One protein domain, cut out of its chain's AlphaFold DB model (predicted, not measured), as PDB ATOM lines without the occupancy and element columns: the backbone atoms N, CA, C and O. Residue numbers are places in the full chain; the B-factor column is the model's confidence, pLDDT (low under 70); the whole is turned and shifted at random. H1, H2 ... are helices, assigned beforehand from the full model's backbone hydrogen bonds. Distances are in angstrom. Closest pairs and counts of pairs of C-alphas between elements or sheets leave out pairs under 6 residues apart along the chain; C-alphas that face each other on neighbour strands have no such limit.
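Overview. This is residues 4 to 163 of the 443 residues of an uncharacterized protein of Gimesia fumaroli (UniProt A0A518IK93). One long helix, H4, forms a bar between two lobes: H1, H2 and H3 gather at its first end, and H5, H6 and H7 cluster round its second half. Beyond them H8 and H9, a helical hairpin, extend the second lobe, H9 packing on the end of H7. The printed part has 160 residues with nine named helices, H1 to H9 in chain order, and no named strand: class all helix. It is loose, with a radius of gyration of the C-alphas of 20.3 A, and spans 56 by 37 by 25 A, only just elongated.

Arrangement. H4, residues 53 to 80, is the hub, touching four helices. With residues 53 to 56 alone it touches H3, residues 42 to 49, about perpendicular at 79 degrees; the closest C-alphas, of Ala 46 and Ser 53, are 5.5 A apart. It only just touches H2, residues 17 to 37, with 3 pairs of C-alphas within 8 A, about perpendicular at 88 degrees; the closest are those of Arg 29 and Ile 59, 7.1 A. H1, residues 4 to 12, forms a hairpin with H2, opposite ways at a steep tilt of 42 degrees, the closest C-alphas being those of Ala 10 and Gln 20, 5.1 A. H5, residues 89 to 96, touches H4, the C-alphas of Leu 79 and Arg 95 being closest at 7.3 A. H7, residues 111 to 122, only just touches H4, with 3 pairs within 8 A, the closest those of Leu 72 and Leu 116, 6.9 A. H6, residues 100 to 108, touches H7 only at the corner, and only just, with 3 pairs, the closest those of Val 106 and Val 112, 6.0 A. H9, residues 148 to 161, only just touches H7, with 3 pairs, the closest those of Thr 121 and Trp 159, 7.1 A. H8, residues 130 to 140, forms a hairpin with H9, opposite ways at a shallow tilt of 7 degrees. H1 to H8 have every O i to N i+4 pair within hydrogen-bond range; H9 has 9 of 10.

Along the chain. H4 measures 40.2 A from first to last C-alpha, H2 30.4 A and H9 20.2 A. H1 begins at C-alpha 4, (-63.695, 112.332, -7.253); H4 ends at C-alpha 80, (-46.074, 75.765, 11.460); H9 ends at C-alpha 161, (-36.940, 86.889, 26.772).

Size, cuts and confidence. The two C-alphas farthest apart, of Ile 47 and Ser 131, are 57.5 A apart. The printed part has no cut and no long link. Mean pLDDT of the printed part is 70.0; 86 residues are under 70, among them 71 to 93 and 109 to 163.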
ATOM      1  N   THR A   4     -62.566 111.491  -7.658       87.94
ATOM      2  CA  THR A   4     -63.695 112.332  -7.253       87.94
ATOM      3  C   THR A   4     -64.998 111.535  -7.219       87.94
ATOM      4  O   THR A   4     -65.701 111.551  -6.212       87.94
ATOM      5  N   ASN A   5     -65.284 110.757  -8.266       88.56
ATOM      6  CA  ASN A   5     -66.492 109.935  -8.334       88.56
ATOM      7  C   ASN A   5     -66.468 108.782  -7.315       88.56
ATOM      8  O   ASN A   5     -67.514 108.428  -6.783       88.56
ATOM      9  N   ILE A   6     -65.289 108.220  -7.011       86.06
ATOM     10  CA  ILE A   6     -65.136 107.189  -5.968       86.06
ATOM     11  C   ILE A   6     -65.419 107.778  -4.577       86.06
ATOM     12  O   ILE A   6     -66.134 107.156  -3.795       86.06
ATOM     13  N   LYS A   7     -64.930 108.991  -4.284       85.81
ATOM     14  CA  LYS A   7     -65.255 109.697  -3.034       85.81
ATOM     15  C   LYS A   7     -66.750 109.988  -2.914       85.81
ATOM     16  O   LYS A   7     -67.336 109.650  -1.896       85.81
ATOM     17  N   TYR A   8     -67.380 110.533  -3.960       90.38
ATOM     18  CA  TYR A   8     -68.829 110.770  -3.950       90.38
ATOM     19  C   TYR A   8     -69.636 109.483  -3.734       90.38
ATOM     20  O   TYR A   8     -70.615 109.512  -2.995       90.38
ATOM     21  N   LEU A   9     -69.210 108.350  -4.309       86.94
ATOM     22  CA  LEU A   9     -69.826 107.048  -4.041       86.94
ATOM     23  C   LEU A   9     -69.667 106.638  -2.567       86.94
ATOM     24  O   LEU A   9     -70.619 106.156  -1.963       86.94
ATOM     25  N   ALA A  10     -68.490 106.858  -1.977       85.69
ATOM     26  CA  ALA A  10     -68.220 106.534  -0.578       85.69
ATOM     27  C   ALA A  10     -69.087 107.360   0.393       85.69
ATOM     28  O   ALA A  10     -69.656 106.808   1.331       85.69
ATOM     29  N   THR A  11     -69.228 108.665   0.139       89.38
ATOM     30  CA  THR A  11     -70.099 109.557   0.919       89.38
ATOM     31  C   THR A  11     -71.581 109.221   0.712       89.38
ATOM     32  O   THR A  11     -72.336 109.195   1.675       89.38
ATOM     33  N   PHE A  12     -72.006 108.894  -0.516       91.06
ATOM     34  CA  PHE A  12     -73.385 108.474  -0.820       91.06
ATOM     35  C   PHE A  12     -73.795 107.177  -0.102       91.06
ATOM     36  O   PHE A  12     -74.965 106.988   0.217       91.06
ATOM     37  N   LEU A  13     -72.834 106.294   0.183       89.44
ATOM     38  CA  LEU A  13     -73.038 105.063   0.954       89.44
ATOM     39  C   LEU A  13     -73.012 105.278   2.485       89.44
ATOM     40  O   LEU A  13     -73.072 104.297   3.221       89.44
ATOM     41  N   ASN A  14     -72.940 106.527   2.972       90.50
ATOM     42  CA  ASN A  14     -72.879 106.886   4.399       90.50
ATOM     43  C   ASN A  14     -71.761 106.175   5.196       90.50
ATOM     44  O   ASN A  14     -71.895 105.928   6.395       90.50
ATOM     45  N   PHE A  15     -70.633 105.866   4.550       87.56
ATOM     46  CA  PHE A  15     -69.439 105.387   5.248       87.56
ATOM     47  C   PHE A  15     -68.868 106.468   6.187       87.56
ATOM     48  O   PHE A  15     -68.896 107.659   5.859       87.56
ATOM     49  N   SER A  16     -68.281 106.067   7.323       87.62
ATOM     50  CA  SER A  16     -67.506 106.989   8.171       87.62
ATOM     51  C   SER A  16     -66.293 107.541   7.407       87.62
ATOM     52  O   SER A  16     -65.854 106.929   6.436       87.62
ATOM     53  N   ASP A  17     -65.694 108.657   7.826       82.00
ATOM     54  CA  ASP A  17     -64.529 109.222   7.114       82.00
ATOM     55  C   ASP A  17     -63.332 108.248   7.035       82.00
ATOM     56  O   ASP A  17     -62.569 108.255   6.061       82.00
ATOM     57  N   TYR A  18     -63.196 107.358   8.026       78.44
ATOM     58  CA  TYR A  18     -62.216 106.271   8.014       78.44
ATOM     59  C   TYR A  18     -62.552 105.225   6.940       78.44
ATOM     60  O   TYR A  18     -61.706 104.885   6.105       78.44
ATOM     61  N   ASP A  19     -63.805 104.770   6.908       84.44
ATOM     62  CA  ASP A  19     -64.288 103.766   5.957       84.44
ATOM     63  C   ASP A  19     -64.309 104.311   4.522       84.44
ATOM     64  O   ASP A  19     -63.880 103.623   3.597       84.44
ATOM     65  N   GLN A  20     -64.691 105.578   4.324       84.00
ATOM     66  CA  GLN A  20     -64.622 106.275   3.037       84.00
ATOM     67  C   GLN A  20     -63.196 106.261   2.481       84.00
ATOM     68  O   GLN A  20     -62.994 106.016   1.286       84.00
ATOM     69  N   LYS A  21     -62.189 106.489   3.337       86.06
ATOM     70  CA  LYS A  21     -60.780 106.400   2.945       86.06
ATOM     71  C   LYS A  21     -60.388 104.960   2.605       86.06
ATOM     72  O   LYS A  21     -59.779 104.748   1.557       86.06
ATOM     73  N   ALA A  22     -60.735 103.982   3.443       83.56
ATOM     74  CA  ALA A  22     -60.410 102.571   3.215       83.56
ATOM     75  C   ALA A  22     -61.029 102.035   1.906       83.56
ATOM     76  O   ALA A  22     -60.327 101.438   1.086       83.56
ATOM     77  N   PHE A  23     -62.308 102.334   1.674       87.12
ATOM     78  CA  PHE A  23     -63.070 102.025   0.463       87.12
ATOM     79  C   PHE A  23     -62.483 102.714  -0.779       87.12
ATOM     80  O   PHE A  23     -62.270 102.065  -1.805       87.12
ATOM     81  N   THR A  24     -62.123 104.002  -0.677       86.38
ATOM     82  CA  THR A  24     -61.467 104.741  -1.771       86.38
ATOM     83  C   THR A  24     -60.102 104.144  -2.123       86.38
ATOM     84  O   THR A  24     -59.821 103.907  -3.299       86.38
ATOM     85  N   ASP A  25     -59.254 103.860  -1.127       86.69
ATOM     86  CA  ASP A  25     -57.947 103.233  -1.349       86.69
ATOM     87  C   ASP A  25     -58.102 101.783  -1.877       86.69
ATOM     88  O   ASP A  25     -57.233 101.301  -2.604       86.69
ATOM     89  N   HIS A  26     -59.178 101.054  -1.548       89.00
ATOM     90  CA  HIS A  26     -59.474  99.725  -2.114       89.00
ATOM     91  C   HIS A  26     -59.894  99.792  -3.592       89.00
ATOM     92  O   HIS A  26     -59.216  99.193  -4.427       89.00
ATOM     93  N   LEU A  27     -60.927 100.571  -3.941       90.31
ATOM     94  CA  LEU A  27     -61.386 100.713  -5.334       90.31
ATOM     95  C   LEU A  27     -60.290 101.254  -6.264       90.31
ATOM     96  O   LEU A  27     -60.216 100.865  -7.431       90.31
ATOM     97  N   MET A  28     -59.401 102.109  -5.748       91.06
ATOM     98  CA  MET A  28     -58.217 102.552  -6.486       91.06
ATOM     99  C   MET A  28     -57.245 101.414  -6.799       91.06
ATOM    100  O   MET A  28     -56.755 101.344  -7.923       91.06
ATOM    101  N   ARG A  29     -56.978 100.507  -5.850       92.00
ATOM    102  CA  ARG A  29     -56.107  99.342  -6.084       92.00
ATOM    103  C   ARG A  29     -56.695  98.413  -7.139       92.00
ATOM    104  O   ARG A  29     -56.000  98.109  -8.104       92.00
ATOM    105  N   GLU A  30     -57.979  98.071  -7.040       92.75
ATOM    106  CA  GLU A  30     -58.654  97.247  -8.055       92.75
ATOM    107  C   GLU A  30     -58.580  97.875  -9.453       92.75
ATOM    108  O   GLU A  30     -58.248  97.195 -10.426       92.75
ATOM    109  N   ARG A  31     -58.808  99.191  -9.581       92.69
ATOM    110  CA  ARG A  31     -58.763  99.849 -10.894       92.69
ATOM    111  C   ARG A  31     -57.341 100.026 -11.445       92.69
ATOM    112  O   ARG A  31     -57.176  99.956 -12.661       92.69
ATOM    113  N   ILE A  32     -56.323 100.174 -10.591       92.56
ATOM    114  CA  ILE A  32     -54.908 100.115 -11.001       92.56
ATOM    115  C   ILE A  32     -54.558  98.701 -11.491       92.56
ATOM    116  O   ILE A  32     -54.023  98.558 -12.589       92.56
ATOM    117  N   GLN A  33     -54.908  97.654 -10.734       92.62
ATOM    118  CA  GLN A  33     -54.659  96.260 -11.124       92.62
ATOM    119  C   GLN A  33     -55.401  95.879 -12.414       92.62
ATOM    120  O   GLN A  33     -54.845  95.169 -13.251       92.62
ATOM    121  N   GLN A  34     -56.625  96.375 -12.625       94.31
ATOM    122  CA  GLN A  34     -57.336  96.192 -13.892       94.31
ATOM    123  C   GLN A  34     -56.648  96.927 -15.053       94.31
ATOM    124  O   GLN A  34     -56.468  96.321 -16.103       94.31
ATOM    125  N   GLY A  35     -56.205  98.176 -14.873       93.56
ATOM    126  CA  GLY A  35     -55.461  98.906 -15.910       93.56
ATOM    127  C   GLY A  35     -54.171  98.191 -16.330       93.56
ATOM    128  O   GLY A  35     -53.903  98.056 -17.521       93.56
ATOM    129  N   LEU A  36     -53.420  97.644 -15.368       92.81
ATOM    130  CA  LEU A  36     -52.224  96.839 -15.648       92.81
ATOM    131  C   LEU A  36     -52.556  95.542 -16.408       92.81
ATOM    132  O   LEU A  36     -51.855  95.197 -17.357       92.81
ATOM    133  N   LYS A  37     -53.649  94.847 -16.053       93.88
ATOM    134  CA  LYS A  37     -54.143  93.665 -16.793       93.88
ATOM    135  C   LYS A  37     -54.625  94.005 -18.211       93.88
ATOM    136  O   LYS A  37     -54.486  93.185 -19.108       93.88
ATOM    137  N   GLU A  38     -55.158  95.208 -18.416       96.00
ATOM    138  CA  GLU A  38     -55.540  95.754 -19.727       96.00
ATOM    139  C   GLU A  38     -54.332  96.302 -20.526       96.00
ATOM    140  O   GLU A  38     -54.512  96.870 -21.604       96.00
ATOM    141  N   GLY A  39     -53.100  96.135 -20.025       96.19
ATOM    142  CA  GLY A  39     -51.864  96.539 -20.706       96.19
ATOM    143  C   GLY A  39     -51.606  98.048 -20.709       96.19
ATOM    144  O   GLY A  39     -50.909  98.544 -21.592       96.19
ATOM    145  N   TRP A  40     -52.194  98.800 -19.775       97.00
ATOM    146  CA  TRP A  40     -51.983 100.244 -19.667       97.00
ATOM    147  C   TRP A  40     -50.706 100.544 -18.878       97.00
ATOM    148  O   TRP A  40     -50.462  99.971 -17.817       97.00
ATOM    149  N   ASP A  41     -49.922 101.504 -19.363       93.88
ATOM    150  CA  ASP A  41     -48.812 102.089 -18.618       93.88
ATOM    151  C   ASP A  41     -49.297 102.938 -17.420       93.88
ATOM    152  O   ASP A  41     -50.475 103.290 -17.283       93.88
ATOM    153  N   THR A  42     -48.374 103.290 -16.524       89.88
ATOM    154  CA  THR A  42     -48.693 104.029 -15.293       89.88
ATOM    155  C   THR A  42     -49.149 105.471 -15.526       89.88
ATOM    156  O   THR A  42     -49.796 106.029 -14.639       89.88
ATOM    157  N   GLU A  43     -48.881 106.076 -16.687       92.38
ATOM    158  CA  GLU A  43     -49.332 107.428 -17.037       92.38
ATOM    159  C   GLU A  43     -50.773 107.410 -17.565       92.38
ATOM    160  O   GLU A  43     -51.621 108.172 -17.096       92.38
ATOM    161  N   ARG A  44     -51.112 106.447 -18.426       94.31
ATOM    162  CA  ARG A  44     -52.487 106.169 -18.854       94.31
ATOM    163  C   ARG A  44     -53.391 105.820 -17.669       94.31
ATOM    164  O   ARG A  44     -54.515 106.323 -17.586       94.31
ATOM    165  N   ILE A  45     -52.901 105.023 -16.712       93.56
ATOM    166  CA  ILE A  45     -53.633 104.751 -15.465       93.56
ATOM    167  C   ILE A  45     -53.763 106.040 -14.628       93.56
ATOM    168  O   ILE A  45     -54.868 106.333 -14.165       93.56
ATOM    169  N   ALA A  46     -52.703 106.851 -14.490       91.88
ATOM    170  CA  ALA A  46     -52.729 108.130 -13.763       91.88
ATOM    171  C   ALA A  46     -53.821 109.075 -14.286       91.88
ATOM    172  O   ALA A  46     -54.686 109.506 -13.517       91.88
ATOM    173  N   ILE A  47     -53.840 109.300 -15.603       93.62
ATOM    174  CA  ILE A  47     -54.840 110.117 -16.300       93.62
ATOM    175  C   ILE A  47     -56.254 109.563 -16.061       93.62
ATOM    176  O   ILE A  47     -57.153 110.315 -15.685       93.62
ATOM    177  N   SER A  48     -56.457 108.247 -16.202       92.44
ATOM    178  CA  SER A  48     -57.785 107.625 -16.059       92.44
ATOM    179  C   SER A  48     -58.398 107.732 -14.652       92.44
ATOM    180  O   SER A  48     -59.622 107.739 -14.505       92.44
ATOM    181  N   LEU A  49     -57.553 107.825 -13.618       92.31
ATOM    182  CA  LEU A  49     -57.965 107.900 -12.215       92.31
ATOM    183  C   LEU A  49     -57.979 109.335 -11.666       92.31
ATOM    184  O   LEU A  49     -58.545 109.562 -10.595       92.31
ATOM    185  N   GLY A  50     -57.384 110.299 -12.375       93.69
ATOM    186  CA  GLY A  50     -57.129 111.645 -11.853       93.69
ATOM    187  C   GLY A  50     -56.048 111.665 -10.764       93.69
ATOM    188  O   GLY A  50     -56.120 112.470  -9.840       93.69
ATOM    189  N   LEU A  51     -55.080 110.748 -10.836       92.62
ATOM    190  CA  LEU A  51     -53.962 110.635  -9.895       92.62
ATOM    191  C   LEU A  51     -52.660 111.144 -10.522       92.62
ATOM    192  O   LEU A  51     -52.519 111.195 -11.737       92.62
ATOM    193  N   SER A  52     -51.665 111.454  -9.689       93.31
ATOM    194  CA  SER A  52     -50.284 111.594 -10.164       93.31
ATOM    195  C   SER A  52     -49.598 110.227 -10.233       93.31
ATOM    196  O   SER A  52     -49.824 109.365  -9.378       93.31
ATOM    197  N   SER A  53     -48.679 110.040 -11.184       86.75
ATOM    198  CA  SER A  53     -47.899 108.798 -11.325       86.75
ATOM    199  C   SER A  53     -47.091 108.479 -10.056       86.75
ATOM    200  O   SER A  53     -46.941 107.319  -9.680       86.75
ATOM    201  N   ARG A  54     -46.667 109.509  -9.297       88.50
ATOM    202  CA  ARG A  54     -46.079 109.349  -7.951       88.50
ATOM    203  C   ARG A  54     -47.028 108.642  -6.976       88.50
ATOM    204  O   ARG A  54     -46.573 107.795  -6.210       88.50
ATOM    205  N   ARG A  55     -48.328 108.965  -6.987       88.88
ATOM    206  CA  ARG A  55     -49.324 108.333  -6.106       88.88
ATOM    207  C   ARG A  55     -49.628 106.895  -6.528       88.88
ATOM    208  O   ARG A  55     -49.763 106.047  -5.654       88.88
ATOM    209  N   ILE A  56     -49.656 106.598  -7.828       89.19
ATOM    210  CA  ILE A  56     -49.770 105.213  -8.317       89.19
ATOM    211  C   ILE A  56     -48.558 104.385  -7.882       89.19
ATOM    212  O   ILE A  56     -48.740 103.324  -7.295       89.19
ATOM    213  N   ASN A  57     -47.337 104.898  -8.051       86.25
ATOM    214  CA  ASN A  57     -46.126 104.185  -7.636       86.25
ATOM    215  C   ASN A  57     -46.069 103.957  -6.109       86.25
ATOM    216  O   ASN A  57     -45.562 102.929  -5.664       86.25
ATOM    217  N   GLN A  58     -46.630 104.863  -5.294       87.12
ATOM    218  CA  GLN A  58     -46.832 104.620  -3.855       87.12
ATOM    219  C   GLN A  58     -47.814 103.470  -3.590       87.12
ATOM    220  O   GLN A  58     -47.519 102.608  -2.765       87.12
ATOM    221  N   ILE A  59     -48.966 103.456  -4.269       87.06
ATOM    222  CA  ILE A  59     -50.003 102.429  -4.086       87.06
ATOM    223  C   ILE A  59     -49.482 101.055  -4.526       87.06
ATOM    224  O   ILE A  59     -49.618 100.096  -3.774       87.06
ATOM    225  N   LEU A  60     -48.818 100.973  -5.684       84.94
ATOM    226  CA  LEU A  60     -48.198  99.741  -6.181       84.94
ATOM    227  C   LEU A  60     -47.141  99.210  -5.210       84.94
ATOM    228  O   LEU A  60     -47.208  98.047  -4.828       84.94
ATOM    229  N   LYS A  61     -46.239 100.067  -4.714       83.56
ATOM    230  CA  LYS A  61     -45.228  99.665  -3.725       83.56
ATOM    231  C   LYS A  61     -45.847  99.189  -2.404       83.56
ATOM    232  O   LYS A  61     -45.350  98.243  -1.797       83.56
ATOM    233  N   GLN A  62     -46.933  99.814  -1.944       77.94
ATOM    234  CA  GLN A  62     -47.688  99.320  -0.784       77.94
ATOM    235  C   GLN A  62     -48.357  97.969  -1.069       77.94
ATOM    236  O   GLN A  62     -48.431  97.126  -0.178       77.94
ATOM    237  N   GLU A  63     -48.818  97.734  -2.296       80.31
ATOM    238  CA  GLU A  63     -49.426  96.468  -2.696       80.31
ATOM    239  C   GLU A  63     -48.397  95.337  -2.849       80.31
ATOM    240  O   GLU A  63     -48.687  94.216  -2.445       80.31
ATOM    241  N   GLU A  64     -47.187  95.618  -3.346       72.31
ATOM    242  CA  GLU A  64     -46.051  94.684  -3.340       72.31
ATOM    243  C   GLU A  64     -45.673  94.282  -1.910       72.31
ATOM    244  O   GLU A  64     -45.578  93.093  -1.610       72.31
ATOM    245  N   ILE A  65     -45.550  95.255  -0.998       66.75
ATOM    246  CA  ILE A  65     -45.294  94.997   0.428       66.75
ATOM    247  C   ILE A  65     -46.429  94.158   1.041       66.75
ATOM    248  O   ILE A  65     -46.162  93.208   1.772       66.75
ATOM    249  N   ALA A  66     -47.692  94.440   0.707       68.50
ATOM    250  CA  ALA A  66     -48.842  93.669   1.188       68.50
ATOM    251  C   ALA A  66     -48.986  92.282   0.526       68.50
ATOM    252  O   ALA A  66     -49.591  91.383   1.111       68.50
ATOM    253  N   LYS A  67     -48.475  92.082  -0.693       72.94
ATOM    254  CA  LYS A  67     -48.365  90.769  -1.349       72.94
ATOM    255  C   LYS A  67     -47.265  89.946  -0.678       72.94
ATOM    256  O   LYS A  67     -47.562  88.853  -0.210       72.94
ATOM    257  N   GLY A  68     -46.072  90.519  -0.501       63.19
ATOM    258  CA  GLY A  68     -44.976  89.913   0.259       63.19
ATOM    259  C   GLY A  68     -45.389  89.543   1.685       63.19
ATOM    260  O   GLY A  68     -45.213  88.403   2.085       63.19
ATOM    261  N   GLY A  69     -46.031  90.450   2.427       62.91
ATOM    262  CA  GLY A  69     -46.520  90.174   3.783       62.91
ATOM    263  C   GLY A  69     -47.541  89.030   3.857       62.91
ATOM    264  O   GLY A  69     -47.425  88.169   4.723       62.91
ATOM    265  N   ARG A  70     -48.504  88.963   2.925       70.00
ATOM    266  CA  ARG A  70     -49.477  87.853   2.862       70.00
ATOM    267  C   ARG A  70     -48.836  86.527   2.452       70.00
ATOM    268  O   ARG A  70     -49.196  85.495   3.005       70.00
ATOM    269  N   PHE A  71     -47.884  86.558   1.526       65.88
ATOM    270  CA  PHE A  71     -47.124  85.386   1.099       65.88
ATOM    271  C   PHE A  71     -46.237  84.840   2.227       65.88
ATOM    272  O   PHE A  71     -46.281  83.649   2.520       65.88
ATOM    273  N   LEU A  72     -45.526  85.717   2.942       58.62
ATOM    274  CA  LEU A  72     -44.760  85.351   4.136       58.62
ATOM    275  C   LEU A  72     -45.667  84.779   5.226       58.62
ATOM    276  O   LEU A  72     -45.305  83.785   5.838       58.62
ATOM    277  N   ASN A  73     -46.865  85.340   5.419       62.31
ATOM    278  CA  ASN A  73     -47.857  84.781   6.335       62.31
ATOM    279  C   ASN A  73     -48.372  83.398   5.883       62.31
ATOM    280  O   ASN A  73     -48.640  82.555   6.730       62.31
ATOM    281  N   SER A  74     -48.474  83.132   4.574       66.94
ATOM    282  CA  SER A  74     -48.798  81.796   4.046       66.94
ATOM    283  C   SER A  74     -47.681  80.795   4.340       66.94
ATOM    284  O   SER A  74     -47.955  79.734   4.886       66.94
ATOM    285  N   ILE A  75     -46.423  81.162   4.062       63.78
ATOM    286  CA  ILE A  75     -45.250  80.338   4.392       63.78
ATOM    287  C   ILE A  75     -45.186  80.073   5.896       63.78
ATOM    288  O   ILE A  75     -45.034  78.930   6.296       63.78
ATOM    289  N   ILE A  76     -45.364  81.094   6.737       63.62
ATOM    290  CA  ILE A  76     -45.437  80.962   8.200       63.62
ATOM    291  C   ILE A  76     -46.522  79.951   8.600       63.62
ATOM    292  O   ILE A  76     -46.246  79.019   9.350       63.62
ATOM    293  N   LEU A  77     -47.739  80.077   8.062       66.44
ATOM    294  CA  LEU A  77     -48.832  79.156   8.377       66.44
ATOM    295  C   LEU A  77     -48.564  77.720   7.899       66.44
ATOM    296  O   LEU A  77     -48.937  76.788   8.600       66.44
ATOM    297  N   ASP A  78     -47.912  77.517   6.754       67.25
ATOM    298  CA  ASP A  78     -47.602  76.175   6.242       67.25
ATOM    299  C   ASP A  78     -46.359  75.547   6.906       67.25
ATOM    300  O   ASP A  78     -46.347  74.340   7.151       67.25
ATOM    301  N   LEU A  79     -45.362  76.351   7.298       63.00
ATOM    302  CA  LEU A  79     -44.201  75.922   8.095       63.00
ATOM    303  C   LEU A  79     -44.601  75.413   9.486       63.00
ATOM    304  O   LEU A  79     -43.944  74.504  10.002       63.00
ATOM    305  N   PHE A  80     -45.651  76.000  10.074       63.31
ATOM    306  CA  PHE A  80     -46.074  75.765  11.460       63.31
ATOM    307  C   PHE A  80     -47.379  74.962  11.610       63.31
ATOM    308  O   PHE A  80     -47.721  74.548  12.714       63.31
ATOM    309  N   LYS A  81     -48.090  74.663  10.514       63.41
ATOM    310  CA  LYS A  81     -49.329  73.849  10.513       63.41
ATOM    311  C   LYS A  81     -49.177  72.443  11.102       63.41
ATOM    312  O   LYS A  81     -50.174  71.863  11.512       63.41
ATOM    313  N   ASN A  82     -47.962  71.896  11.075       53.53
ATOM    314  CA  ASN A  82     -47.655  70.499  11.399       53.53
ATOM    315  C   ASN A  82     -46.502  70.372  12.418       53.53
ATOM    316  O   ASN A  82     -45.767  69.386  12.393       53.53
ATOM    317  N   THR A  83     -46.264  71.389  13.255       53.19
ATOM    318  CA  THR A  83     -45.161  71.396  14.235       53.19
ATOM    319  C   THR A  83     -45.690  71.372  15.662       53.19
ATOM    320  O   THR A  83     -45.961  72.420  16.241       53.19
ATOM    321  N   GLU A  84     -45.800  70.169  16.228       49.44
ATOM    322  CA  GLU A  84     -45.973  69.959  17.676       49.44
ATOM    323  C   GLU A  84     -44.634  70.078  18.440       49.44
ATOM    324  O   GLU A  84     -44.621  70.186  19.662       49.44
ATOM    325  N   GLU A  85     -43.506  70.101  17.719       55.38
ATOM    326  CA  GLU A  85     -42.144  70.218  18.253       55.38
ATOM    327  C   GLU A  85     -41.484  71.565  17.907       55.38
ATOM    328  O   GLU A  85     -41.789  72.194  16.889       55.38
ATOM    329  N   TRP A  86     -40.524  71.976  18.742       60.56
ATOM    330  CA  TRP A  86     -39.698  73.172  18.553       60.56
ATOM    331  C   TRP A  86     -38.839  73.082  17.281       60.56
ATOM    332  O   TRP A  86     -38.196  72.065  17.027       60.56
ATOM    333  N   VAL A  87     -38.778  74.171  16.507       59.97
ATOM    334  CA  VAL A  87     -38.035  74.237  15.236       59.97
ATOM    335  C   VAL A  87     -36.846  75.185  15.379       59.97
ATOM    336  O   VAL A  87     -37.020  76.349  15.740       59.97
ATOM    337  N   THR A  88     -35.632  74.717  15.072       65.06
ATOM    338  CA  THR A  88     -34.432  75.571  15.134       65.06
ATOM    339  C   THR A  88     -34.417  76.606  14.005       65.06
ATOM    340  O   THR A  88     -35.054  76.429  12.967       65.06
ATOM    341  N   VAL A  89     -33.642  77.686  14.168       57.00
ATOM    342  CA  VAL A  89     -33.446  78.702  13.112       57.00
ATOM    343  C   VAL A  89     -32.963  78.060  11.806       57.00
ATOM    344  O   VAL A  89     -33.509  78.344  10.746       57.00
ATOM    345  N   GLU A  90     -32.010  77.132  11.890       61.50
ATOM    346  CA  GLU A  90     -31.441  76.417  10.742       61.50
ATOM    347  C   GLU A  90     -32.484  75.529  10.043       61.50
ATOM    348  O   GLU A  90     -32.545  75.485   8.816       61.50
ATOM    349  N   GLN A  91     -33.354  74.858  10.806       67.44
ATOM    350  CA  GLN A  91     -34.470  74.082  10.258       67.44
ATOM    351  C   GLN A  91     -35.527  74.984   9.606       67.44
ATOM    352  O   GLN A  91     -36.093  74.615   8.575       67.44
ATOM    353  N   LEU A  92     -35.794  76.161  10.180       67.88
ATOM    354  CA  LEU A  92     -36.720  77.144   9.620       67.88
ATOM    355  C   LEU A  92     -36.194  77.702   8.291       67.88
ATOM    356  O   LEU A  92     -36.931  77.730   7.307       67.88
ATOM    357  N   GLU A  93     -34.919  78.094   8.246       64.69
ATOM    358  CA  GLU A  93     -34.247  78.563   7.032       64.69
ATOM    359  C   GLU A  93     -34.196  77.457   5.967       64.69
ATOM    360  O   GLU A  93     -34.601  77.695   4.829       64.69
ATOM    361  N   TYR A  94     -33.820  76.228   6.337       73.44
ATOM    362  CA  TYR A  94     -33.804  75.079   5.425       73.44
ATOM    363  C   TYR A  94     -35.181  74.779   4.816       73.44
ATOM    364  O   TYR A  94     -35.273  74.534   3.611       73.44
ATOM    365  N   ARG A  95     -36.255  74.815   5.622       73.25
ATOM    366  CA  ARG A  95     -37.632  74.626   5.134       73.25
ATOM    367  C   ARG A  95     -38.080  75.794   4.251       73.25
ATOM    368  O   ARG A  95     -38.649  75.553   3.192       73.25
ATOM    369  N   ALA A  96     -37.794  77.040   4.631       69.12
ATOM    370  CA  ALA A  96     -38.136  78.211   3.822       69.12
ATOM    371  C   ALA A  96     -37.425  78.190   2.452       69.12
ATOM    372  O   ALA A  96     -38.039  78.504   1.434       69.12
ATOM    373  N   MET A  97     -36.174  77.718   2.400       73.88
ATOM    374  CA  MET A  97     -35.427  77.499   1.154       73.88
ATOM    375  C   MET A  97     -35.975  76.357   0.272       73.88
ATOM    376  O   MET A  97     -35.567  76.262  -0.881       73.88
ATOM    377  N   GLN A  98     -36.923  75.529   0.736       79.38
ATOM    378  CA  GLN A  98     -37.617  74.565  -0.138       79.38
ATOM    379  C   GLN A  98     -38.682  75.223  -1.036       79.38
ATOM    380  O   GLN A  98     -39.177  74.577  -1.957       79.38
ATOM    381  N   HIS A  99     -39.046  76.490  -0.798       76.12
ATOM    382  CA  HIS A  99     -40.030  77.218  -1.603       76.12
ATOM    383  C   HIS A  99     -39.324  78.100  -2.656       76.12
ATOM    384  O   HIS A  99     -38.735  79.118  -2.285       76.12
ATOM    385  N   PRO A 100     -39.410  77.801  -3.970       74.94
ATOM    386  CA  PRO A 100     -38.727  78.592  -5.006       74.94
ATOM    387  C   PRO A 100     -39.157  80.067  -5.020       74.94
ATOM    388  O   PRO A 100     -38.339  80.966  -5.196       74.94
ATOM    389  N   GLU A 101     -40.438  80.314  -4.747       73.00
ATOM    390  CA  GLU A 101     -41.034  81.650  -4.633       73.00
ATOM    391  C   GLU A 101     -40.474  82.446  -3.433       73.00
ATOM    392  O   GLU A 101     -40.420  83.674  -3.470       73.00
ATOM    393  N   PHE A 102     -40.010  81.764  -2.374       72.50
ATOM    394  CA  PHE A 102     -39.317  82.407  -1.254       72.50
ATOM    395  C   PHE A 102     -37.892  82.808  -1.637       72.50
ATOM    396  O   PHE A 102     -37.485  83.919  -1.312       72.50
ATOM    397  N   ILE A 103     -37.167  81.959  -2.376       74.06
ATOM    398  CA  ILE A 103     -35.831  82.289  -2.904       74.06
ATOM    399  C   ILE A 103     -35.917  83.545  -3.784       74.06
ATOM    400  O   ILE A 103     -35.213  84.520  -3.533       74.06
ATOM    401  N   GLU A 104     -36.858  83.585  -4.735       72.75
ATOM    402  CA  GLU A 104     -37.057  84.749  -5.610       72.75
ATOM    403  C   GLU A 104     -37.416  86.029  -4.824       72.75
ATOM    404  O   GLU A 104     -36.979  87.132  -5.170       72.75
ATOM    405  N   LEU A 105     -38.192  85.905  -3.740       67.25
ATOM    406  CA  LEU A 105     -38.539  87.028  -2.866       67.25
ATOM    407  C   LEU A 105     -37.349  87.506  -2.012       67.25
ATOM    408  O   LEU A 105     -37.214  88.709  -1.775       67.25
ATOM    409  N   VAL A 106     -36.487  86.587  -1.568       68.81
ATOM    410  CA  VAL A 106     -35.245  86.880  -0.839       68.81
ATOM    411  C   VAL A 106     -34.238  87.583  -1.743       68.81
ATOM    412  O   VAL A 106     -33.735  88.636  -1.354       68.81
ATOM    413  N   ASP A 107     -34.008  87.085  -2.959       68.56
ATOM    414  CA  ASP A 107     -33.102  87.705  -3.937       68.56
ATOM    415  C   ASP A 107     -33.538  89.138  -4.282       68.56
ATOM    416  O   ASP A 107     -32.721  90.060  -4.360       68.56
ATOM    417  N   LYS A 108     -34.852  89.361  -4.426       71.12
ATOM    418  CA  LYS A 108     -35.428  90.692  -4.677       71.12
ATOM    419  C   LYS A 108     -35.420  91.604  -3.448       71.12
ATOM    420  O   LYS A 108     -35.466  92.826  -3.602       71.12
ATOM    421  N   ASN A 109     -35.407  91.055  -2.232       69.19
ATOM    422  CA  ASN A 109     -35.469  91.830  -0.994       69.19
ATOM    423  C   ASN A 109     -34.897  91.055   0.217       69.19
ATOM    424  O   ASN A 109     -35.664  90.565   1.049       69.19
ATOM    425  N   PRO A 110     -33.567  91.022   0.426       61.72
ATOM    426  CA  PRO A 110     -32.943  90.203   1.477       61.72
ATOM    427  C   PRO A 110     -33.303  90.621   2.916       61.72
ATOM    428  O   PRO A 110     -33.009  89.909   3.873       61.72
ATOM    429  N   LYS A 111     -34.003  91.750   3.105       64.94
ATOM    430  CA  LYS A 111     -34.587  92.132   4.403       64.94
ATOM    431  C   LYS A 111     -35.750  91.220   4.819       64.94
ATOM    432  O   LYS A 111     -36.077  91.175   6.002       64.94
ATOM    433  N   VAL A 112     -36.338  90.482   3.875       61.97
ATOM    434  CA  VAL A 112     -37.448  89.544   4.091       61.97
ATOM    435  C   VAL A 112     -37.094  88.443   5.091       61.97
ATOM    436  O   VAL A 112     -37.905  88.180   5.973       61.97
ATOM    437  N   ILE A 113     -35.880  87.874   5.041       58.97
ATOM    438  CA  ILE A 113     -35.439  86.859   6.018       58.97
ATOM    439  C   ILE A 113     -35.498  87.427   7.442       58.97
ATOM    440  O   ILE A 113     -36.053  86.799   8.339       58.97
ATOM    441  N   LYS A 114     -35.015  88.660   7.648       56.28
ATOM    442  CA  LYS A 114     -35.049  89.317   8.965       56.28
ATOM    443  C   LYS A 114     -36.484  89.531   9.468       56.28
ATOM    444  O   LYS A 114     -36.719  89.423  10.667       56.28
ATOM    445  N   SER A 115     -37.436  89.808   8.574       61.69
ATOM    446  CA  SER A 115     -38.863  89.895   8.918       61.69
ATOM    447  C   SER A 115     -39.495  88.527   9.204       61.69
ATOM    448  O   SER A 115     -40.299  88.439  10.126       61.69
ATOM    449  N   LEU A 116     -39.125  87.469   8.473       57.28
ATOM    450  CA  LEU A 116     -39.612  86.105   8.718       57.28
ATOM    451  C   LEU A 116     -39.099  85.565  10.063       57.28
ATOM    452  O   LEU A 116     -39.886  85.058  10.856       57.28
ATOM    453  N   LEU A 117     -37.806  85.742  10.355       53.47
ATOM    454  CA  LEU A 117     -37.205  85.377  11.641       53.47
ATOM    455  C   LEU A 117     -37.850  86.148  12.799       53.47
ATOM    456  O   LEU A 117     -38.201  85.545  13.809       53.47
ATOM    457  N   LEU A 118     -38.071  87.460  12.636       57.03
ATOM    458  CA  LEU A 118     -38.779  88.270  13.630       57.03
ATOM    459  C   LEU A 118     -40.213  87.763  13.857       57.03
ATOM    460  O   LEU A 118     -40.634  87.670  15.006       57.03
ATOM    461  N   ALA A 119     -40.935  87.387  12.799       57.22
ATOM    462  CA  ALA A 119     -42.279  86.821  12.907       57.22
ATOM    463  C   ALA A 119     -42.285  85.436  13.589       57.22
ATOM    464  O   ALA A 119     -43.148  85.174  14.421       57.22
ATOM    465  N   ALA A 120     -41.293  84.579  13.319       56.47
ATOM    466  CA  ALA A 120     -41.119  83.302  14.017       56.47
ATOM    467  C   ALA A 120     -40.783  83.490  15.512       56.47
ATOM    468  O   ALA A 120     -41.293  82.753  16.357       56.47
ATOM    469  N   THR A 121     -39.994  84.516  15.867       52.09
ATOM    470  CA  THR A 121     -39.800  84.922  17.272       52.09
ATOM    471  C   THR A 121     -41.103  85.441  17.895       52.09
ATOM    472  O   THR A 121     -41.435  85.071  19.015       52.09
ATOM    473  N   GLN A 122     -41.873  86.265  17.175       51.19
ATOM    474  CA  GLN A 122     -43.155  86.819  17.641       51.19
ATOM    475  C   GLN A 122     -44.249  85.754  17.821       51.19
ATOM    476  O   GLN A 122     -45.097  85.901  18.695       51.19
ATOM    477  N   ALA A 123     -44.206  84.667  17.049       51.38
ATOM    478  CA  ALA A 123     -45.058  83.491  17.236       51.38
ATOM    479  C   ALA A 123     -44.658  82.632  18.458       51.38
ATOM    480  O   ALA A 123     -45.344  81.662  18.772       51.38
ATOM    481  N   GLY A 124     -43.552  82.960  19.139       52.50
ATOM    482  CA  GLY A 124     -43.020  82.221  20.289       52.50
ATOM    483  C   GLY A 124     -42.264  80.934  19.933       52.50
ATOM    484  O   GLY A 124     -41.790  80.242  20.825       52.50
ATOM    485  N   ILE A 125     -42.116  80.617  18.646       55.97
ATOM    486  CA  ILE A 125     -41.584  79.328  18.160       55.97
ATOM    487  C   ILE A 125     -40.061  79.231  18.360       55.97
ATOM    488  O   ILE A 125     -39.498  78.141  18.419       55.97
ATOM    489  N   LEU A 126     -39.405  80.379  18.543       49.22
ATOM    490  CA  LEU A 126     -38.016  80.505  18.981       49.22
ATOM    491  C   LEU A 126     -37.965  80.910  20.464       49.22
ATOM    492  O   LEU A 126     -37.533  82.014  20.791       49.22
ATOM    493  N   ALA A 127     -38.434  80.030  21.351       52.12
ATOM    494  CA  ALA A 127     -38.218  80.119  22.795       52.12
ATOM    495  C   ALA A 127     -37.315  78.965  23.259       52.12
ATOM    496  O   ALA A 127     -37.324  77.887  22.670       52.12
ATOM    497  N   SER A 128     -36.537  79.186  24.320       46.22
ATOM    498  CA  SER A 128     -35.691  78.159  24.947       46.22
ATOM    499  C   SER A 128     -36.484  77.075  25.680       46.22
ATOM    500  O   SER A 128     -35.967  75.984  25.911       46.22
ATOM    501  N   ASP A 129     -37.706  77.402  26.099       52.66
ATOM    502  CA  ASP A 129     -38.510  76.630  27.038       52.66
ATOM    503  C   ASP A 129     -39.975  77.119  27.058       52.66
ATOM    504  O   ASP A 129     -40.313  78.210  26.584       52.66
ATOM    505  N   GLU A 130     -40.853  76.318  27.662       50.78
ATOM    506  CA  GLU A 130     -42.293  76.586  27.751       50.78
ATOM    507  C   GLU A 130     -42.650  77.802  28.636       50.78
ATOM    508  O   GLU A 130     -43.657  78.472  28.398       50.78
ATOM    509  N   SER A 131     -41.833  78.129  29.644       56.84
ATOM    510  CA  SER A 131     -42.077  79.268  30.543       56.84
ATOM    511  C   SER A 131     -41.825  80.588  29.811       56.84
ATOM    512  O   SER A 131     -42.675  81.485  29.806       56.84
ATOM    513  N   SER A 132     -40.706  80.665  29.086       55.09
ATOM    514  CA  SER A 132     -40.372  81.755  28.168       55.09
ATOM    515  C   SER A 132     -41.445  81.933  27.088       55.09
ATOM    516  O   SER A 132     -41.858  83.066  26.830       55.09
ATOM    517  N   TYR A 133     -41.983  80.840  26.526       54.94
ATOM    518  CA  TYR A 133     -43.122  80.898  25.599       54.94
ATOM    519  C   TYR A 133     -44.375  81.510  26.241       54.94
ATOM    520  O   TYR A 133     -44.898  82.501  25.731       54.94
ATOM    521  N   ARG A 134     -44.837  80.987  27.388       55.50
ATOM    522  CA  ARG A 134     -46.031  81.500  28.092       55.50
ATOM    523  C   ARG A 134     -45.889  82.981  28.474       55.50
ATOM    524  O   ARG A 134     -46.874  83.720  28.452       55.50
ATOM    525  N   LYS A 135     -44.667  83.436  28.779       56.34
ATOM    526  CA  LYS A 135     -44.346  84.842  29.083       56.34
ATOM    527  C   LYS A 135     -44.373  85.745  27.841       56.34
ATOM    528  O   LYS A 135     -44.921  86.841  27.900       56.34
ATOM    529  N   VAL A 136     -43.849  85.285  26.700       50.41
ATOM    530  CA  VAL A 136     -43.986  85.992  25.410       50.41
ATOM    531  C   VAL A 136     -45.456  86.053  24.979       50.41
ATOM    532  O   VAL A 136     -45.932  87.105  24.548       50.41
ATOM    533  N   GLN A 137     -46.196  84.954  25.153       52.19
ATOM    534  CA  GLN A 137     -47.607  84.854  24.791       52.19
ATOM    535  C   GLN A 137     -48.470  85.866  25.563       52.19
ATOM    536  O   GLN A 137     -49.295  86.547  24.953       52.19
ATOM    537  N   SER A 138     -48.259  86.016  26.876       56.22
ATOM    538  CA  SER A 138     -49.041  86.936  27.713       56.22
ATOM    539  C   SER A 138     -48.734  88.420  27.472       56.22
ATOM    540  O   SER A 138     -49.647  89.244  27.560       56.22
ATOM    541  N   GLU A 139     -47.502  88.789  27.092       53.53
ATOM    542  CA  GLU A 139     -47.208  90.170  26.682       53.53
ATOM    543  C   GLU A 139     -47.840  90.530  25.325       53.53
ATOM    544  O   GLU A 139     -48.289  91.670  25.150       53.53
ATOM    545  N   PHE A 140     -47.897  89.596  24.365       44.38
ATOM    546  CA  PHE A 140     -48.322  89.883  22.987       44.38
ATOM    547  C   PHE A 140     -49.807  89.637  22.679       44.38
ATOM    548  O   PHE A 140     -50.420  90.484  22.032       44.38
ATOM    549  N   PHE A 141     -50.412  88.537  23.134       46.09
ATOM    550  CA  PHE A 141     -51.774  88.129  22.736       46.09
ATOM    551  C   PHE A 141     -52.888  88.743  23.604       46.09
ATOM    552  O   PHE A 141     -53.886  88.101  23.926       46.09
ATOM    553  N   ASN A 142     -52.736  90.019  23.965       42.16
ATOM    554  CA  ASN A 142     -53.756  90.794  24.671       42.16
ATOM    555  C   ASN A 142     -54.533  91.647  23.636       42.16
ATOM    556  O   ASN A 142     -53.894  92.457  22.964       42.16
ATOM    557  N   PRO A 143     -55.860  91.472  23.447       31.23
ATOM    558  CA  PRO A 143     -56.584  91.881  22.227       31.23
ATOM    559  C   PRO A 143     -56.822  93.394  22.026       31.23
ATOM    560  O   PRO A 143     -57.648  93.780  21.200       31.23
ATOM    561  N   ALA A 144     -56.116  94.266  22.748       39.50
ATOM    562  CA  ALA A 144     -56.198  95.714  22.563       39.50
ATOM    563  C   ALA A 144     -55.343  96.187  21.362       39.50
ATOM    564  O   ALA A 144     -54.210  95.724  21.202       39.50
ATOM    565  N   PRO A 145     -55.825  97.133  20.531       42.91
ATOM    566  CA  PRO A 145     -55.026  97.711  19.455       42.91
ATOM    567  C   PRO A 145     -53.889  98.576  20.026       42.91
ATOM    568  O   PRO A 145     -54.135  99.560  20.717       42.91
ATOM    569  N   LEU A 146     -52.645  98.209  19.718       57.84
ATOM    570  CA  LEU A 146     -51.433  98.902  20.174       57.84
ATOM    571  C   LEU A 146     -50.987  99.979  19.178       57.84
ATOM    572  O   LEU A 146     -51.079  99.784  17.963       57.84
ATOM    573  N   SER A 147     -50.411 101.075  19.674       63.03
ATOM    574  CA  SER A 147     -49.674 102.018  18.827       63.03
ATOM    575  C   SER A 147     -48.344 101.428  18.337       63.03
ATOM    576  O   SER A 147     -47.782 100.501  18.926       63.03
ATOM    577  N   GLU A 148     -47.782 102.010  17.274       43.25
ATOM    578  CA  GLU A 148     -46.476 101.610  16.732       43.25
ATOM    579  C   GLU A 148     -45.343 101.731  17.773       43.25
ATOM    580  O   GLU A 148     -44.417 100.920  17.779       43.25
ATOM    581  N   ALA A 149     -45.426 102.693  18.699       48.41
ATOM    582  CA  ALA A 149     -44.449 102.850  19.775       48.41
ATOM    583  C   ALA A 149     -44.537 101.713  20.809       48.41
ATOM    584  O   ALA A 149     -43.515 101.124  21.165       48.41
ATOM    585  N   GLU A 150     -45.748 101.358  21.247       50.94
ATOM    586  CA  GLU A 150     -45.987 100.275  22.211       50.94
ATOM    587  C   GLU A 150     -45.666  98.902  21.614       50.94
ATOM    588  O   GLU A 150     -45.020  98.080  22.265       50.94
ATOM    589  N   TYR A 151     -46.036  98.675  20.351       49.56
ATOM    590  CA  TYR A 151     -45.666  97.475  19.600       49.56
ATOM    591  C   TYR A 151     -44.139  97.320  19.522       49.56
ATOM    592  O   TYR A 151     -43.599  96.269  19.870       49.56
ATOM    593  N   ASN A 152     -43.416  98.390  19.165       47.16
ATOM    594  CA  ASN A 152     -41.951  98.392  19.128       47.16
ATOM    595  C   ASN A 152     -41.291  98.332  20.521       47.16
ATOM    596  O   ASN A 152     -40.097  98.032  20.613       47.16
ATOM    597  N   ALA A 153     -42.014  98.615  21.608       55.78
ATOM    598  CA  ALA A 153     -41.543  98.406  22.978       55.78
ATOM    599  C   ALA A 153     -41.717  96.937  23.408       55.78
ATOM    600  O   ALA A 153     -40.744  96.306  23.825       55.78
ATOM    601  N   LYS A 154     -42.913  96.361  23.218       56.25
ATOM    602  CA  LYS A 154     -43.195  94.938  23.486       56.25
ATOM    603  C   LYS A 154     -42.310  94.008  22.656       56.25
ATOM    604  O   LYS A 154     -41.723  93.078  23.200       56.25
ATOM    605  N   ALA A 155     -42.128  94.292  21.363       46.06
ATOM    606  CA  ALA A 155     -41.265  93.497  20.484       46.06
ATOM    607  C   ALA A 155     -39.820  93.399  21.004       46.06
ATOM    608  O   ALA A 155     -39.200  92.344  20.897       46.06
ATOM    609  N   ARG A 156     -39.296  94.471  21.619       49.06
ATOM    610  CA  ARG A 156     -37.961  94.470  22.238       49.06
ATOM    611  C   ARG A 156     -37.906  93.646  23.528       49.06
ATOM    612  O   ARG A 156     -36.918  92.947  23.726       49.06
ATOM    613  N   ARG A 157     -38.958  93.656  24.358       52.59
ATOM    614  CA  ARG A 157     -39.054  92.807  25.565       52.59
ATOM    615  C   ARG A 157     -39.117  91.321  25.214       52.59
ATOM    616  O   ARG A 157     -38.287  90.550  25.689       52.59
ATOM    617  N   ALA A 158     -40.028  90.942  24.317       46.62
ATOM    618  CA  ALA A 158     -40.175  89.560  23.858       46.62
ATOM    619  C   ALA A 158     -38.882  89.008  23.230       46.62
ATOM    620  O   ALA A 158     -38.504  87.875  23.504       46.62
ATOM    621  N   TRP A 159     -38.156  89.821  22.452       43.28
ATOM    622  CA  TRP A 159     -36.867  89.439  21.856       43.28
ATOM    623  C   TRP A 159     -35.730  89.279  22.883       43.28
ATOM    624  O   TRP A 159     -34.802  88.507  22.648       43.28
ATOM    625  N   SER A 160     -35.808  89.973  24.024       47.22
ATOM    626  CA  SER A 160     -34.916  89.762  25.175       47.22
ATOM    627  C   SER A 160     -35.200  88.404  25.835       47.22
ATOM    628  O   SER A 160     -34.304  87.573  25.974       47.22
ATOM    629  N   ILE A 161     -36.476  88.141  26.149       49.38
ATOM    630  CA  ILE A 161     -36.940  86.889  26.772       49.38
ATOM    631  C   ILE A 161     -36.588  85.677  25.895       49.38
ATOM    632  O   ILE A 161     -35.963  84.737  26.373       49.38
ATOM    633  N   ALA A 162     -36.897  85.735  24.596       42.31
ATOM    634  CA  ALA A 162     -36.655  84.659  23.628       42.31
ATOM    635  C   ALA A 162     -35.174  84.253  23.468       42.31
ATOM    636  O   ALA A 162     -34.879  83.178  22.953       42.31
ATOM    637  N   ARG A 163     -34.230  85.102  23.894       42.03
ATOM    638  CA  ARG A 163     -32.786  84.820  23.860       42.03
ATOM    639  C   ARG A 163     -32.239  84.183  25.139       42.03
ATOM    640  O   ARG A 163     -31.047  83.891  25.173       42.03
TER     641      ARG A 163